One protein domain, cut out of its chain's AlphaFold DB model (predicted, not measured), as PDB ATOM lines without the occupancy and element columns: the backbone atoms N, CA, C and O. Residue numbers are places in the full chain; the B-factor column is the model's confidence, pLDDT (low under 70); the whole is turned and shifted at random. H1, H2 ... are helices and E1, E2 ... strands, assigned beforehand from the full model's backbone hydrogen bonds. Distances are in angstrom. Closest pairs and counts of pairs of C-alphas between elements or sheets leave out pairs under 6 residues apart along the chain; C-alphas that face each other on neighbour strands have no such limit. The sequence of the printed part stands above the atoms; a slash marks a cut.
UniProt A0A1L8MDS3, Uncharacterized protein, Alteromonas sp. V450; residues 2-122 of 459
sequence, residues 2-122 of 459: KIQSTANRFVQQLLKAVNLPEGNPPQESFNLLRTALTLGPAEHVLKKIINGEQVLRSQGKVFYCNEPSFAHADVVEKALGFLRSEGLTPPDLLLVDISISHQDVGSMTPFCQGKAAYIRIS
ATOM      1  N   LYS A   2     174.803 166.165 179.342       56.59
ATOM      2  CA  LYS A   2     174.095 165.167 178.490       56.59
ATOM      3  C   LYS A   2     172.719 165.587 177.922       56.59
ATOM      4  O   LYS A   2     172.255 164.990 176.962       56.59
ATOM      5  N   ILE A   3     172.045 166.582 178.502       57.81
ATOM      6  CA  ILE A   3     170.703 167.010 178.052       57.81
ATOM      7  C   ILE A   3     170.789 167.814 176.745       57.81
ATOM      8  O   ILE A   3     170.036 167.570 175.807       57.81
ATOM      9  N   GLN A   4     171.782 168.699 176.642       62.81
ATOM     10  CA  GLN A   4     171.979 169.553 175.470       62.81
ATOM     11  C   GLN A   4     172.437 168.761 174.232       62.81
ATOM     12  O   GLN A   4     172.191 169.178 173.105       62.81
ATOM     13  N   SER A   5     173.024 167.570 174.416       81.25
ATOM     14  CA  SER A   5     173.413 166.709 173.292       81.25
ATOM     15  C   SER A   5     172.227 166.067 172.566       81.25
ATOM     16  O   SER A   5     172.319 165.859 171.359       81.25
ATOM     17  N   THR A   6     171.112 165.765 173.245       84.38
ATOM     18  CA  THR A   6     169.958 165.107 172.596       84.38
ATOM     19  C   THR A   6     169.154 166.084 171.745       84.38
ATOM     20  O   THR A   6     168.819 165.748 170.611       84.38
ATOM     21  N   ALA A   7     168.902 167.294 172.255       84.44
ATOM     22  CA  ALA A   7     168.232 168.361 171.507       84.44
ATOM     23  C   ALA A   7     169.036 168.759 170.260       84.44
ATOM     24  O   ALA A   7     168.496 168.762 169.156       84.44
ATOM     25  N   ASN A   8     170.351 168.963 170.402       84.50
ATOM     26  CA  ASN A   8     171.222 169.242 169.259       84.50
ATOM     27  C   ASN A   8     171.183 168.109 168.226       84.50
ATOM     28  O   ASN A   8     171.074 168.373 167.032       84.50
ATOM     29  N   ARG A   9     171.219 166.843 168.664       87.94
ATOM     30  CA  ARG A   9     171.129 165.698 167.749       87.94
ATOM     31  C   ARG A   9     169.788 165.649 167.012       87.94
ATOM     32  O   ARG A   9     169.792 165.379 165.817       87.94
ATOM     33  N   PHE A  10     168.675 165.912 167.698       87.94
ATOM     34  CA  PHE A  10     167.355 166.007 167.067       87.94
ATOM     35  C   PHE A  10     167.336 167.090 165.984       87.94
ATOM     36  O   PHE A  10     166.965 166.803 164.852       87.94
ATOM     37  N   VAL A  11     167.807 168.303 166.296       84.94
ATOM     38  CA  VAL A  11     167.834 169.422 165.339       84.94
ATOM     39  C   VAL A  11     168.676 169.083 164.107       84.94
ATOM     40  O   VAL A  11     168.222 169.310 162.990       84.94
ATOM     41  N   GLN A  12     169.858 168.479 164.275       85.25
ATOM     42  CA  GLN A  12     170.685 168.066 163.132       85.25
ATOM     43  C   GLN A  12     170.001 166.987 162.278       85.25
ATOM     44  O   GLN A  12     170.020 167.064 161.052       85.25
ATOM     45  N   GLN A  13     169.351 166.000 162.905       87.81
ATOM     46  CA  GLN A  13     168.595 164.980 162.170       87.81
ATOM     47  C   GLN A  13     167.391 165.572 161.435       87.81
ATOM     48  O   GLN A  13     167.123 165.169 160.306       87.81
ATOM     49  N   LEU A  14     166.701 166.540 162.041       84.62
ATOM     50  CA  LEU A  14     165.576 167.231 161.423       84.62
ATOM     51  C   LEU A  14     166.034 168.025 160.198       84.62
ATOM     52  O   LEU A  14     165.469 167.832 159.127       84.62
ATOM     53  N   LEU A  15     167.090 168.841 160.327       83.75
ATOM     54  CA  LEU A  15     167.681 169.594 159.211       83.75
ATOM     55  C   LEU A  15     168.074 168.668 158.054       83.75
ATOM     56  O   LEU A  15     167.723 168.935 156.905       83.75
ATOM     57  N   LYS A  16     168.719 167.539 158.369       85.81
ATOM     58  CA  LYS A  16     169.079 166.522 157.380       85.81
ATOM     59  C   LYS A  16     167.853 165.914 156.699       85.81
ATOM     60  O   LYS A  16     167.851 165.778 155.479       85.81
ATOM     61  N   ALA A  17     166.815 165.564 157.457       80.56
ATOM     62  CA  ALA A  17     165.586 164.998 156.903       80.56
ATOM     63  C   ALA A  17     164.948 165.965 155.889       80.56
ATOM     64  O   ALA A  17     164.575 165.563 154.786       80.56
ATOM     65  N   VAL A  18     164.912 167.262 156.197       76.00
ATOM     66  CA  VAL A  18     164.323 168.276 155.309       76.00
ATOM     67  C   VAL A  18     165.286 168.836 154.251       76.00
ATOM     68  O   VAL A  18     164.943 169.798 153.571       76.00
ATOM     69  N   ASN A  19     166.457 168.216 154.047       81.75
ATOM     70  CA  ASN A  19     167.483 168.637 153.080       81.75
ATOM     71  C   ASN A  19     167.988 170.084 153.278       81.75
ATOM     72  O   ASN A  19     168.293 170.777 152.306       81.75
ATOM     73  N   LEU A  20     168.079 170.554 154.525       80.25
ATOM     74  CA  LEU A  20     168.616 171.875 154.863       80.25
ATOM     75  C   LEU A  20     170.088 171.781 155.314       80.25
ATOM     76  O   LEU A  20     170.486 170.763 155.883       80.25
ATOM     77  N   PRO A  21     170.909 172.825 155.077       78.56
ATOM     78  CA  PRO A  21     172.326 172.815 155.435       78.56
ATOM     79  C   PRO A  21     172.559 172.662 156.948       78.56
ATOM     80  O   PRO A  21     171.914 173.321 157.771       78.56
ATOM     81  N   GLU A  22     173.513 171.794 157.297       79.25
ATOM     82  CA  GLU A  22     173.961 171.526 158.669       79.25
ATOM     83  C   GLU A  22     174.895 172.642 159.188       79.25
ATOM     84  O   GLU A  22     175.510 173.372 158.412       79.25
ATOM     85  N   GLY A  23     175.030 172.769 160.514       76.06
ATOM     86  CA  GLY A  23     176.032 173.650 161.147       76.06
ATOM     87  C   GLY A  23     175.641 175.121 161.364       76.06
ATOM     88  O   GLY A  23     176.458 175.885 161.877       76.06
ATOM     89  N   ASN A  24     174.410 175.518 161.035       76.56
ATOM     90  CA  ASN A  24     173.922 176.879 161.286       76.56
ATOM     91  C   ASN A  24     173.674 177.153 162.790       76.56
ATOM     92  O   ASN A  24     173.363 176.224 163.546       76.56
ATOM     93  N   PRO A  25     173.771 178.418 163.248       78.38
ATOM     94  CA  PRO A  25     173.325 178.834 164.576       78.38
ATOM     95  C   PRO A  25     171.853 178.455 164.846       78.38
ATOM     96  O   PRO A  25     171.041 178.480 163.917       78.38
ATOM     97  N   PRO A  26     171.454 178.201 166.112       73.00
ATOM     98  CA  PRO A  26     170.097 177.762 166.471       73.00
ATOM     99  C   PRO A  26     168.966 178.609 165.865       73.00
ATOM    100  O   PRO A  26     167.983 178.073 165.353       73.00
ATOM    101  N   GLN A  27     169.127 179.936 165.871       74.62
ATOM    102  CA  GLN A  27     168.137 180.876 165.337       74.62
ATOM    103  C   GLN A  27     168.005 180.794 163.808       74.62
ATOM    104  O   GLN A  27     166.904 180.923 163.274       74.62
ATOM    105  N   GLU A  28     169.109 180.560 163.096       78.81
ATOM    106  CA  GLU A  28     169.107 180.398 161.640       78.81
ATOM    107  C   GLU A  28     168.499 179.051 161.243       78.81
ATOM    108  O   GLU A  28     167.637 179.009 160.368       78.81
ATOM    109  N   SER A  29     168.847 177.968 161.950       73.94
ATOM    110  CA  SER A  29     168.192 176.665 161.786       73.94
ATOM    111  C   SER A  29     166.683 176.751 162.012       73.94
ATOM    112  O   SER A  29     165.925 176.195 161.221       73.94
ATOM    113  N   PHE A  30     166.227 177.479 163.040       76.12
ATOM    114  CA  PHE A  30     164.796 177.689 163.276       76.12
ATOM    115  C   PHE A  30     164.131 178.466 162.139       76.12
ATOM    116  O   PHE A  30     163.059 178.074 161.694       76.12
ATOM    117  N   ASN A  31     164.755 179.532 161.634       80.31
ATOM    118  CA  ASN A  31     164.199 180.306 160.523       80.31
ATOM    119  C   ASN A  31     164.074 179.465 159.240       80.31
ATOM    120  O   ASN A  31     163.043 179.537 158.573       80.31
ATOM    121  N   LEU A  32     165.087 178.645 158.930       74.00
ATOM    122  CA  LEU A  32     165.066 177.725 157.787       74.00
ATOM    123  C   LEU A  32     163.988 176.642 157.950       74.00
ATOM    124  O   LEU A  32     163.256 176.337 157.009       74.00
ATOM    125  N   LEU A  33     163.844 176.096 159.159       74.25
ATOM    126  CA  LEU A  33     162.766 175.163 159.474       74.25
ATOM    127  C   LEU A  33     161.403 175.851 159.351       74.25
ATOM    128  O   LEU A  33     160.524 175.329 158.687       74.25
ATOM    129  N   ARG A  34     161.220 177.063 159.875       75.62
ATOM    130  CA  ARG A  34     159.940 177.783 159.803       75.62
ATOM    131  C   ARG A  34     159.451 177.993 158.367       75.62
ATOM    132  O   ARG A  34     158.251 178.000 158.139       75.62
ATOM    133  N   THR A  35     160.356 178.147 157.399       69.62
ATOM    134  CA  THR A  35     159.980 178.216 155.974       69.62
ATOM    135  C   THR A  35     159.590 176.868 155.363       69.62
ATOM    136  O   THR A  35     158.926 176.845 154.333       69.62
ATOM    137  N   ALA A  36     160.005 175.759 155.977       64.00
ATOM    138  CA  ALA A  36     159.780 174.396 155.500       64.00
ATOM    139  C   ALA A  36     158.662 173.648 156.252       64.00
ATOM    140  O   ALA A  36     158.235 172.591 155.794       64.00
ATOM    141  N   LEU A  37     158.214 174.162 157.400       65.94
ATOM    142  CA  LEU A  37     157.262 173.508 158.295       65.94
ATOM    143  C   LEU A  37     155.870 174.144 158.222       65.94
ATOM    144  O   LEU A  37     155.727 175.357 158.073       65.94
ATOM    145  N   THR A  38     154.841 173.325 158.425       62.34
ATOM    146  CA  THR A  38     153.464 173.795 158.613       62.34
ATOM    147  C   THR A  38     153.353 174.541 159.952       62.34
ATOM    148  O   THR A  38     153.677 173.981 161.002       62.34
ATOM    149  N   LEU A  39     152.931 175.810 159.927       60.22
ATOM    150  CA  LEU A  39     152.789 176.660 161.119       60.22
ATOM    151  C   LEU A  39     151.706 176.094 162.057       60.22
ATOM    152  O   LEU A  39     150.619 175.747 161.600       60.22
ATOM    153  N   GLY A  40     151.989 175.988 163.362       70.50
ATOM    154  CA  GLY A  40     151.062 175.381 164.330       70.50
ATOM    155  C   GLY A  40     151.691 175.021 165.688       70.50
ATOM    156  O   GLY A  40     152.765 175.522 166.028       70.50
ATOM    157  N   PRO A  41     151.060 174.129 166.480       70.19
ATOM    158  CA  PRO A  41     151.552 173.707 167.801       70.19
ATOM    159  C   PRO A  41     152.988 173.162 167.791       70.19
ATOM    160  O   PRO A  41     153.752 173.375 168.736       70.19
ATOM    161  N   ALA A  42     153.380 172.508 166.697       75.38
ATOM    162  CA  ALA A  42     154.714 171.955 166.513       75.38
ATOM    163  C   ALA A  42     155.815 173.030 166.457       75.38
ATOM    164  O   ALA A  42     156.922 172.801 166.944       75.38
ATOM    165  N   GLU A  43     155.515 174.225 165.931       80.62
ATOM    166  CA  GLU A  43     156.460 175.349 165.893       80.62
ATOM    167  C   GLU A  43     156.860 175.774 167.311       80.62
ATOM    168  O   GLU A  43     158.039 175.993 167.599       80.62
ATOM    169  N   HIS A  44     155.883 175.843 168.219       83.06
ATOM    170  CA  HIS A  44     156.124 176.233 169.604       83.06
ATOM    171  C   HIS A  44     157.023 175.224 170.330       83.06
ATOM    172  O   HIS A  44     157.953 175.614 171.039       83.06
ATOM    173  N   VAL A  45     156.786 173.928 170.116       84.50
ATOM    174  CA  VAL A  45     157.599 172.852 170.699       84.50
ATOM    175  C   VAL A  45     159.011 172.856 170.120       84.50
ATOM    176  O   VAL A  45     159.980 172.798 170.875       84.50
ATOM    177  N   LEU A  46     159.159 173.013 168.803       83.88
ATOM    178  CA  LEU A  46     160.473 173.137 168.173       83.88
ATOM    179  C   LEU A  46     161.263 174.329 168.702       83.88
ATOM    180  O   LEU A  46     162.450 174.191 168.991       83.88
ATOM    181  N   LYS A  47     160.612 175.483 168.875       85.00
ATOM    182  CA  LYS A  47     161.247 176.673 169.447       85.00
ATOM    183  C   LYS A  47     161.774 176.394 170.857       85.00
ATOM    184  O   LYS A  47     162.924 176.713 171.147       85.00
ATOM    185  N   LYS A  48     160.979 175.724 171.700       88.19
ATOM    186  CA  LYS A  48     161.405 175.291 173.041       88.19
ATOM    187  C   LYS A  48     162.586 174.320 172.992       88.19
ATOM    188  O   LYS A  48     163.524 174.468 173.770       88.19
ATOM    189  N   ILE A  49     162.581 173.351 172.075       87.19
ATOM    190  CA  ILE A  49     163.693 172.401 171.896       87.19
ATOM    191  C   ILE A  49     164.980 173.136 171.503       87.19
ATOM    192  O   ILE A  49     166.028 172.905 172.107       87.19
ATOM    193  N   ILE A  50     164.906 174.037 170.521       83.19
ATOM    194  CA  ILE A  50     166.056 174.787 169.994       83.19
ATOM    195  C   ILE A  50     166.638 175.734 171.050       83.19
ATOM    196  O   ILE A  50     167.857 175.855 171.159       83.19
ATOM    197  N   ASN A  51     165.784 176.342 171.877       84.44
ATOM    198  CA  ASN A  51     166.204 177.183 172.999       84.44
ATOM    199  C   ASN A  51     166.733 176.385 174.207       84.44
ATOM    200  O   ASN A  51     167.226 176.979 175.164       84.44
ATOM    201  N   GLY A  52     166.630 175.051 174.195       84.56
ATOM    202  CA  GLY A  52     166.994 174.200 175.331       84.56
ATOM    203  C   GLY A  52     165.997 174.241 176.496       84.56
ATOM    204  O   GLY A  52     166.329 173.799 177.592       84.56
ATOM    205  N   GLU A  53     164.787 174.752 176.263       88.06
ATOM    206  CA  GLU A  53     163.685 174.815 177.231       88.06
ATOM    207  C   GLU A  53     162.935 173.473 177.338       88.06
ATOM    208  O   GLU A  53     162.314 173.196 178.362       88.06
ATOM    209  N   GLN A  54     163.011 172.624 176.302       88.00
ATOM    210  CA  GLN A  54     162.423 171.281 176.286       88.00
ATOM    211  C   GLN A  54     163.506 170.201 176.385       88.00
ATOM    212  O   GLN A  54     164.427 170.137 175.567       88.00
ATOM    213  N   VAL A  55     163.372 169.300 177.361       86.69
ATOM    214  CA  VAL A  55     164.266 168.145 177.512       86.69
ATOM    215  C   VAL A  55     163.777 167.005 176.630       86.69
ATOM    216  O   VAL A  55     162.672 166.519 176.822       86.69
ATOM    217  N   LEU A  56     164.620 166.533 175.709       91.12
ATOM    218  CA  LEU A  56     164.297 165.375 174.878       91.12
ATOM    219  C   LEU A  56     164.905 164.078 175.413       91.12
ATOM    220  O   LEU A  56     166.074 164.022 175.826       91.12
ATOM    221  N   ARG A  57     164.125 163.005 175.306       90.81
ATOM    222  CA  ARG A  57     164.604 161.618 175.351       90.81
ATOM    223  C   ARG A  57     164.557 161.018 173.955       90.81
ATOM    224  O   ARG A  57     163.894 161.543 173.068       90.81
ATOM    225  N   SER A  58     165.297 159.938 173.749       91.56
ATOM    226  CA  SER A  58     165.364 159.288 172.445       91.56
ATOM    227  C   SER A  58     165.485 157.784 172.567       91.56
ATOM    228  O   SER A  58     166.296 157.307 173.366       91.56
ATOM    229  N   GLN A  59     164.818 157.083 171.666       89.06
ATOM    230  CA  GLN A  59     164.971 155.657 171.446       89.06
ATOM    231  C   GLN A  59     165.044 155.432 169.935       89.06
ATOM    232  O   GLN A  59     164.086 155.667 169.207       89.06
ATOM    233  N   GLY A  60     166.233 155.087 169.436       85.56
ATOM    234  CA  GLY A  60     166.475 154.993 167.994       85.56
ATOM    235  C   GLY A  60     166.207 156.317 167.261       85.56
ATOM    236  O   GLY A  60     166.894 157.311 167.508       85.56
ATOM    237  N   LYS A  61     165.229 156.296 166.346       86.88
ATOM    238  CA  LYS A  61     164.772 157.437 165.527       86.88
ATOM    239  C   LYS A  61     163.579 158.197 166.140       86.88
ATOM    240  O   LYS A  61     163.124 159.182 165.562       86.88
ATOM    241  N   VAL A  62     163.080 157.756 167.295       92.75
ATOM    242  CA  VAL A  62     161.960 158.385 168.002       92.75
ATOM    243  C   VAL A  62     162.490 159.284 169.114       92.75
ATOM    244  O   VAL A  62     163.360 158.891 169.897       92.75
ATOM    245  N   PHE A  63     161.958 160.498 169.183       94.44
ATOM    246  CA  PHE A  63     162.241 161.496 170.202       94.44
ATOM    247  C   PHE A  63     160.979 161.775 171.007       94.44
ATOM    248  O   PHE A  63     159.889 161.846 170.449       94.44
ATOM    249  N   TYR A  64     161.135 161.966 172.312       93.38
ATOM    250  CA  TYR A  64     160.026 162.201 173.228       93.38
ATOM    251  C   TYR A  64     160.191 163.551 173.914       93.38
ATOM    252  O   TYR A  64     161.277 163.845 174.426       93.38
ATOM    253  N   CYS A  65     159.120 164.352 173.930       89.44
ATOM    254  CA  CYS A  65     159.085 165.643 174.623       89.44
ATOM    255  C   CYS A  65     159.135 165.485 176.149       89.44
ATOM    256  O   CYS A  65     159.707 166.332 176.825       89.44
ATOM    257  N   ASN A  66     158.588 164.395 176.687       84.81
ATOM    258  CA  ASN A  66     158.600 164.080 178.118       84.81
ATOM    259  C   ASN A  66     159.387 162.786 178.370       84.81
ATOM    260  O   ASN A  66     159.858 162.154 177.428       84.81
ATOM    261  N   GLU A  67     159.553 162.384 179.631       82.75
ATOM    262  CA  GLU A  67     160.111 161.070 179.964       82.75
ATOM    263  C   GLU A  67     159.021 160.006 179.746       82.75
ATOM    264  O   GLU A  67     158.088 159.935 180.549       82.75
ATOM    265  N   PRO A  68     159.059 159.229 178.640       83.12
ATOM    266  CA  PRO A  68     158.034 158.225 178.407       83.12
ATOM    267  C   PRO A  68     158.197 157.106 179.439       83.12
ATOM    268  O   PRO A  68     159.316 156.742 179.807       83.12
ATOM    269  N   SER A  69     157.086 156.518 179.881       87.62
ATOM    270  CA  SER A  69     157.155 155.221 180.552       87.62
ATOM    271  C   SER A  69     157.655 154.167 179.554       87.62
ATOM    272  O   SER A  69     157.518 154.336 178.339       87.62
ATOM    273  N   PHE A  70     158.208 153.057 180.051       88.00
ATOM    274  CA  PHE A  70     158.576 151.927 179.189       88.00
ATOM    275  C   PHE A  70     157.387 151.444 178.350       88.00
ATOM    276  O   PHE A  70     157.528 151.248 177.149       88.00
ATOM    277  N   ALA A  71     156.199 151.380 178.955       88.81
ATOM    278  CA  ALA A  71     154.977 151.003 178.258       88.81
ATOM    279  C   ALA A  71     154.633 151.958 177.101       88.81
ATOM    280  O   ALA A  71     154.294 151.507 176.012       88.81
ATOM    281  N   HIS A  72     154.781 153.276 177.282       90.06
ATOM    282  CA  HIS A  72     154.549 154.230 176.192       90.06
ATOM    283  C   HIS A  72     155.530 154.035 175.032       90.06
ATOM    284  O   HIS A  72     155.130 154.106 173.872       90.06
ATOM    285  N   ALA A  73     156.810 153.797 175.330       91.50
ATOM    286  CA  ALA A  73     157.809 153.543 174.297       91.50
ATOM    287  C   ALA A  73     157.502 152.249 173.520       91.50
ATOM    288  O   ALA A  73     157.553 152.252 172.290       91.50
ATOM    289  N   ASP A  74     157.098 151.189 174.224       93.81
ATOM    290  CA  ASP A  74     156.711 149.912 173.621       93.81
ATOM    291  C   ASP A  74     155.475 150.049 172.721       93.81
ATOM    292  O   ASP A  74     155.448 149.489 171.624       93.81
ATOM    293  N   VAL A  75     154.469 150.834 173.128       94.25
ATOM    294  CA  VAL A  75     153.280 151.105 172.300       94.25
ATOM    295  C   VAL A  75     153.654 151.853 171.014       94.25
ATOM    296  O   VAL A  75     153.156 151.500 169.944       94.25
ATOM    297  N   VAL A  76     154.559 152.837 171.084       94.81
ATOM    298  CA  VAL A  76     155.042 153.556 169.891       94.81
ATOM    299  C   VAL A  76     155.781 152.613 168.938       94.81
ATOM    300  O   VAL A  76     155.490 152.606 167.742       94.81
ATOM    301  N   GLU A  77     156.687 151.775 169.444       95.50
ATOM    302  CA  GLU A  77     157.385 150.785 168.611       95.50
ATOM    303  C   GLU A  77     156.421 149.748 168.018       95.50
ATOM    304  O   GLU A  77     156.563 149.370 166.853       95.50
ATOM    305  N   LYS A  78     155.391 149.334 168.767       96.50
ATOM    306  CA  LYS A  78     154.333 148.448 168.266       96.50
ATOM    307  C   LYS A  78     153.554 149.098 167.119       96.50
ATOM    308  O   LYS A  78     153.319 148.435 166.111       96.50
ATOM    309  N   ALA A  79     153.182 150.373 167.240       96.50
ATOM    310  CA  ALA A  79     152.468 151.105 166.188       96.50
ATOM    311  C   ALA A  79     153.336 151.267 164.928       96.50
ATOM    312  O   ALA A  79     152.890 150.972 163.819       96.50
ATOM    313  N   LEU A  80     154.617 151.621 165.094       96.00
ATOM    314  CA  LEU A  80     155.592 151.670 163.997       96.00
ATOM    315  C   LEU A  80     155.788 150.300 163.330       96.00
ATOM    316  O   LEU A  80     155.896 150.218 162.105       96.00
ATOM    317  N   GLY A  81     155.838 149.227 164.121       96.94
ATOM    318  CA  GLY A  81     155.907 147.851 163.635       96.94
ATOM    319  C   GLY A  81     154.679 147.459 162.815       96.94
ATOM    320  O   GLY A  81     154.835 146.886 161.737       96.94
ATOM    321  N   PHE A  82     153.483 147.832 163.281       97.50
ATOM    322  CA  PHE A  82     152.223 147.611 162.572       97.50
ATOM    323  C   PHE A  82     152.232 148.275 161.188       97.50
ATOM    324  O   PHE A  82     152.090 147.580 160.186       97.50
ATOM    325  N   LEU A  83     152.525 149.577 161.095       96.12
ATOM    326  CA  LEU A  83     152.580 150.296 159.808       96.12
ATOM    327  C   LEU A  83     153.547 149.650 158.810       96.12
ATOM    328  O   LEU A  83     153.213 149.484 157.638       96.12
ATOM    329  N   ARG A  84     154.734 149.240 159.277       96.00
ATOM    330  CA  ARG A  84     155.718 148.547 158.431       96.00
ATOM    331  C   ARG A  84     155.188 147.207 157.934       96.00
ATOM    332  O   ARG A  84     155.404 146.874 156.772       96.00
ATOM    333  N   SER A  85     154.508 146.443 158.793       96.94
ATOM    334  CA  SER A  85     153.898 145.164 158.402       96.94
ATOM    335  C   SER A  85     152.778 145.333 157.375       96.94
ATOM    336  O   SER A  85     152.557 144.448 156.554       96.94
ATOM    337  N   GLU A  86     152.147 146.504 157.367       96.44
ATOM    338  CA  GLU A  86     151.116 146.901 156.416       96.44
ATOM    339  C   GLU A  86     151.670 147.531 155.125       96.44
ATOM    340  O   GLU A  86     150.913 147.894 154.229       96.44
ATOM    341  N   GLY A  87     152.993 147.662 154.987       94.38
ATOM    342  CA  GLY A  87     153.623 148.236 153.795       94.38
ATOM    343  C   GLY A  87     153.615 149.767 153.738       94.38
ATOM    344  O   GLY A  87     153.967 150.334 152.704       94.38
ATOM    345  N   LEU A  88     153.263 150.446 154.834       94.19
ATOM    346  CA  LEU A  88     153.478 151.884 154.984       94.19
ATOM    347  C   LEU A  88     154.909 152.166 155.453       94.19
ATOM    348  O   LEU A  88     155.517 151.383 156.185       94.19
ATOM    349  N   THR A  89     155.454 153.307 155.027       92.44
ATOM    350  CA  THR A  89     156.780 153.776 155.453       92.44
ATOM    351  C   THR A  89     156.604 154.860 156.514       92.44
ATOM    352  O   THR A  89     156.207 155.969 156.156       92.44
ATOM    353  N   PRO A  90     156.889 154.573 157.799       90.75
ATOM    354  CA  PRO A  90     156.830 155.586 158.845       90.75
ATOM    355  C   PRO A  90     157.833 156.718 158.592       90.75
ATOM    356  O   PRO A  90     158.849 156.487 157.926       90.75
ATOM    357  N   PRO A  91     157.621 157.907 159.183       88.50
ATOM    358  CA  PRO A  91     158.565 159.009 159.065       88.50
ATOM    359  C   PRO A  91     159.956 158.624 159.586       88.50
ATOM    360  O   PRO A  91     160.105 157.913 160.584       88.50
ATOM    361  N   ASP A  92     160.991 159.146 158.929       88.00
ATOM    362  CA  ASP A  92     162.391 158.940 159.312       88.00
ATOM    363  C   ASP A  92     162.736 159.499 160.694       88.00
ATOM    364  O   ASP A  92     163.648 158.998 161.358       88.00
ATOM    365  N   LEU A  93     162.029 160.549 161.106       89.81
ATOM    366  CA  LEU A  93     162.193 161.213 162.386       89.81
ATOM    367  C   LEU A  93     160.825 161.460 163.018       89.81
ATOM    368  O   LEU A  93     159.979 162.146 162.447       89.81
ATOM    369  N   LEU A  94     160.618 160.948 164.226       91.38
ATOM    370  CA  LEU A  94     159.357 161.121 164.940       91.38
ATOM    371  C   LEU A  94     159.596 161.856 166.256       91.38
ATOM    372  O   LEU A  94     160.416 161.420 167.060       91.38
ATOM    373  N   LEU A  95     158.872 162.952 166.477       91.75
ATOM    374  CA  LEU A  95     158.786 163.616 167.773       91.75
ATOM    375  C   LEU A  95     157.409 163.338 168.377       91.75
ATOM    376  O   LEU A  95     156.396 163.714 167.791       91.75
ATOM    377  N   VAL A  96     157.378 162.704 169.545       91.56
ATOM    378  CA  VAL A  96     156.142 162.327 170.234       91.56
ATOM    379  C   VAL A  96     156.020 163.079 171.557       91.56
ATOM    380  O   VAL A  96     156.922 163.051 172.399       91.56
ATOM    381  N   ASP A  97     154.882 163.728 171.757       90.25
ATOM    382  CA  ASP A  97     154.473 164.322 173.025       90.25
ATOM    383  C   ASP A  97     153.256 163.566 173.566       90.25
ATOM    384  O   ASP A  97     152.123 163.778 173.139       90.25
ATOM    385  N   ILE A  98     153.511 162.626 174.474       86.12
ATOM    386  CA  ILE A  98     152.466 161.821 175.107       86.12
ATOM    387  C   ILE A  98     152.126 162.473 176.442       86.12
ATOM    388  O   ILE A  98     152.988 162.572 177.324       86.12
ATOM    389  N   SER A  99     150.871 162.883 176.607       77.94
ATOM    390  CA  SER A  99     150.318 163.314 177.891       77.94
ATOM    391  C   SER A  99     149.238 162.346 178.360       77.94
ATOM    392  O   SER A  99     148.487 161.822 177.554       77.94
ATOM    393  N   ILE A 100     149.121 162.123 179.667       65.19
ATOM    394  CA  ILE A 100     147.958 161.442 180.249       65.19
ATOM    395  C   ILE A 100     147.073 162.543 180.836       65.19
ATOM    396  O   ILE A 100     147.170 162.869 182.017       65.19
ATOM    397  N   SER A 101     146.281 163.208 179.998       61.66
ATOM    398  CA  SER A 101     145.294 164.201 180.439       61.66
ATOM    399  C   SER A 101     143.929 163.905 179.811       61.66
ATOM    400  O   SER A 101     143.829 163.479 178.664       61.66
ATOM    401  N   HIS A 102     142.839 164.117 180.543       54.78
ATOM    402  CA  HIS A 102     141.489 163.827 180.042       54.78
ATOM    403  C   HIS A 102     140.933 164.890 179.074       54.78
ATOM    404  O   HIS A 102     139.732 164.885 178.822       54.78
ATOM    405  N   GLN A 103     141.750 165.838 178.597       53.72
ATOM    406  CA  GLN A 103     141.236 167.063 177.966       53.72
ATOM    407  C   GLN A 103     141.657 167.296 176.509       53.72
ATOM    408  O   GLN A 103     140.966 168.058 175.841       53.72
ATOM    409  N   ASP A 104     142.681 166.613 175.988       53.38
ATOM    410  CA  ASP A 104     143.133 166.806 174.601       53.38
ATOM    411  C   ASP A 104     142.926 165.521 173.777       53.38
ATOM    412  O   ASP A 104     143.413 164.459 174.150       53.38
ATOM    413  N   VAL A 105     142.210 165.605 172.655       56.72
ATOM    414  CA  VAL A 105     142.178 164.542 171.631       56.72
ATOM    415  C   VAL A 105     143.489 164.614 170.834       56.72
ATOM    416  O   VAL A 105     144.085 165.690 170.744       56.72
ATOM    417  N   GLY A 106     143.982 163.477 170.328       59.72
ATOM    418  CA  GLY A 106     145.213 163.405 169.533       59.72
ATOM    419  C   GLY A 106     145.285 164.487 168.453       59.72
ATOM    420  O   GLY A 106     144.275 164.881 167.879       59.72
ATOM    421  N   SER A 107     146.481 165.034 168.250       63.53
ATOM    422  CA  SER A 107     146.755 165.964 167.164       63.53
ATOM    423  C   SER A 107     148.121 165.668 166.565       63.53
ATOM    424  O   SER A 107     149.129 165.555 167.273       63.53
ATOM    425  N   MET A 108     148.172 165.588 165.243       69.75
ATOM    426  CA  MET A 108     149.412 165.481 164.491       69.75
ATOM    427  C   MET A 108     149.664 166.756 163.704       69.75
ATOM    428  O   MET A 108     148.768 167.414 163.179       69.75
ATOM    429  N   THR A 109     150.928 167.147 163.652       62.12
ATOM    430  CA  THR A 109     151.391 168.213 162.773       62.12
ATOM    431  C   THR A 109     152.559 167.658 161.968       62.12
ATOM    432  O   THR A 109     153.632 167.407 162.533       62.12
ATOM    433  N   PRO A 110     152.393 167.444 160.652       60.03
ATOM    434  CA  PRO A 110     153.483 166.942 159.843       60.03
ATOM    435  C   PRO A 110     154.525 168.056 159.740       60.03
ATOM    436  O   PRO A 110     154.212 169.190 159.367       60.03
ATOM    437  N   PHE A 111     155.773 167.737 160.085       61.66
ATOM    438  CA  PHE A 111     156.877 168.669 159.887       61.66
ATOM    439  C   PHE A 111     157.245 168.712 158.405       61.66
ATOM    440  O   PHE A 111     157.358 169.771 157.805       61.66
ATOM    441  N   CYS A 112     157.412 167.533 157.811       62.66
ATOM    442  CA  CYS A 112     157.732 167.345 156.408       62.66
ATOM    443  C   CYS A 112     157.166 165.987 155.993       62.66
ATOM    444  O   CYS A 112     157.549 164.972 156.584       62.66
ATOM    445  N   GLN A 113     156.243 165.978 155.025       63.66
ATOM    446  CA  GLN A 113     155.511 164.776 154.603       63.66
ATOM    447  C   GLN A 113     156.456 163.584 154.391       63.66
ATOM    448  O   GLN A 113     157.430 163.677 153.642       63.66
ATOM    449  N   GLY A 114     156.191 162.483 155.103       68.88
ATOM    450  CA  GLY A 114     156.943 161.227 155.017       68.88
ATOM    451  C   GLY A 114     158.358 161.241 155.609       68.88
ATOM    452  O   GLY A 114     159.008 160.200 155.642       68.88
ATOM    453  N   LYS A 115     158.867 162.382 156.093       82.69
ATOM    454  CA  LYS A 115     160.247 162.491 156.601       82.69
ATOM    455  C   LYS A 115     160.323 162.798 158.084       82.69
ATOM    456  O   LYS A 115     161.127 162.201 158.795       82.69
ATOM    457  N   ALA A 116     159.509 163.740 158.544       84.56
ATOM    458  CA  ALA A 116     159.469 164.115 159.943       84.56
ATOM    459  C   ALA A 116     158.045 164.462 160.372       84.56
ATOM    460  O   ALA A 116     157.333 165.169 159.656       84.56
ATOM    461  N   ALA A 117     157.648 164.013 161.560       87.94
ATOM    462  CA  ALA A 117     156.332 164.311 162.116       87.94
ATOM    463  C   ALA A 117     156.392 164.646 163.607       87.94
ATOM    464  O   ALA A 117     157.238 164.127 164.344       87.94
ATOM    465  N   TYR A 118     155.479 165.522 164.024       88.50
ATOM    466  CA  TYR A 118     155.153 165.769 165.417       88.50
ATOM    467  C   TYR A 118     153.797 165.165 165.729       88.50
ATOM    468  O   TYR A 118     152.815 165.499 165.070       88.50
ATOM    469  N   ILE A 119     153.743 164.322 166.750       89.12
ATOM    470  CA  ILE A 119     152.503 163.721 167.222       89.12
ATOM    471  C   ILE A 119     152.336 164.085 168.691       89.12
ATOM    472  O   ILE A 119     153.173 163.723 169.518       89.12
ATOM    473  N   ARG A 120     151.251 164.787 169.020       87.94
ATOM    474  CA  ARG A 120     150.846 165.063 170.396       87.94
ATOM    475  C   ARG A 120     149.582 164.284 170.700       87.94
ATOM    476  O   ARG A 120     148.542 164.559 170.113       87.94
ATOM    477  N   ILE A 121     149.660 163.330 171.618       84.94
ATOM    478  CA  ILE A 121     148.531 162.453 171.937       84.94
ATOM    479  C   ILE A 121     148.235 162.501 173.424       84.94
ATOM    480  O   ILE A 121     149.142 162.433 174.260       84.94
ATOM    481  N   SER A 122     146.941 162.546 173.731       82.56
ATOM    482  CA  SER A 122     146.433 162.125 175.023       82.56
ATOM    483  C   SER A 122     145.600 160.864 174.885       82.56
ATOM    484  O   SER A 122     144.786 160.747 173.974       82.56
TER     485      SER A 122
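What this domain is: This is residues 2 to 122 of the 459 residues of an uncharacterized protein of Alteromonas sp. V450 (UniProt A0A1L8MDS3). A twisted sheet of five strands has helices H1 and H3 packed over one face; H2 pairs with H3 as a helical hairpin, and H4 grazes the sheet, apart from the other three helices. The printed part has 121 residues with four named helices and five named strands, in the order H1 H2 H3 E1 E2 H4 E3 E4 E5. The sheet is mixed, in the order E1, E2, E3, E5, E4; the class is mixed, helices and strands. The whole is compact, with a radius of gyration of the C-alphas of 14.0 A and spans of 36 by 31 by 28 A.

How they stand to each other: H1, residues 2 to 17, touches H3, residues 41 to 50, with residues 7 to 11 alone; the closest C-alphas, of Ala 7 and Ile 49, are 6.1 A apart. H2, residues 26 to 36, forms a hairpin with H3, at a shallow tilt of 24 degrees; their closest C-alphas, of Pro 26 and Ile 50, are 6.1 A apart. H1 and H3 are on the same face of the sheet, with heights over it of 9.6 A and 10.1 A. E1, residues 57 to 59, and E2, residues 62 to 64, are an antiparallel hairpin, with N 59 and O 62 2.9 A apart, within hydrogen-bond range. E2, H4, residues 70 to 85, and E3, residues 93 to 99, form a strand-helix-strand unit, two parallel neighbour strands with a helix between, whose crossover is left-handed; N 63 and O 94 are within range at 2.8 A. H4 only grazes the sheet, with residues 72 to 77. E5, residues 116 to 122, is parallel to E3, with N 95 and O 117 2.9 A apart, and forms an antiparallel hairpin with E4, residues 107 to 112, with N 109 and O 118 2.9 A apart. Every O i to N i+4 pair is within range in H2, H3 and H4, and 10 of 12 in H1.

Where its parts are: H1 begins at C-alpha 2 (174.095, 165.167, 178.490) and is 23.2 A long; H4 measures 22.4 A, E3 19.6 A, and E5 20.0 A, ending at C-alpha 122 (146.433, 162.125, 175.023).

The domain as a whole: The two C-alphas farthest apart, of Gly 23 and His 102, are 40.6 A apart. The printed part has no cut and no long link. Confidence is under 70 at residues 2 to 4, 35 to 39 and 100 to 114.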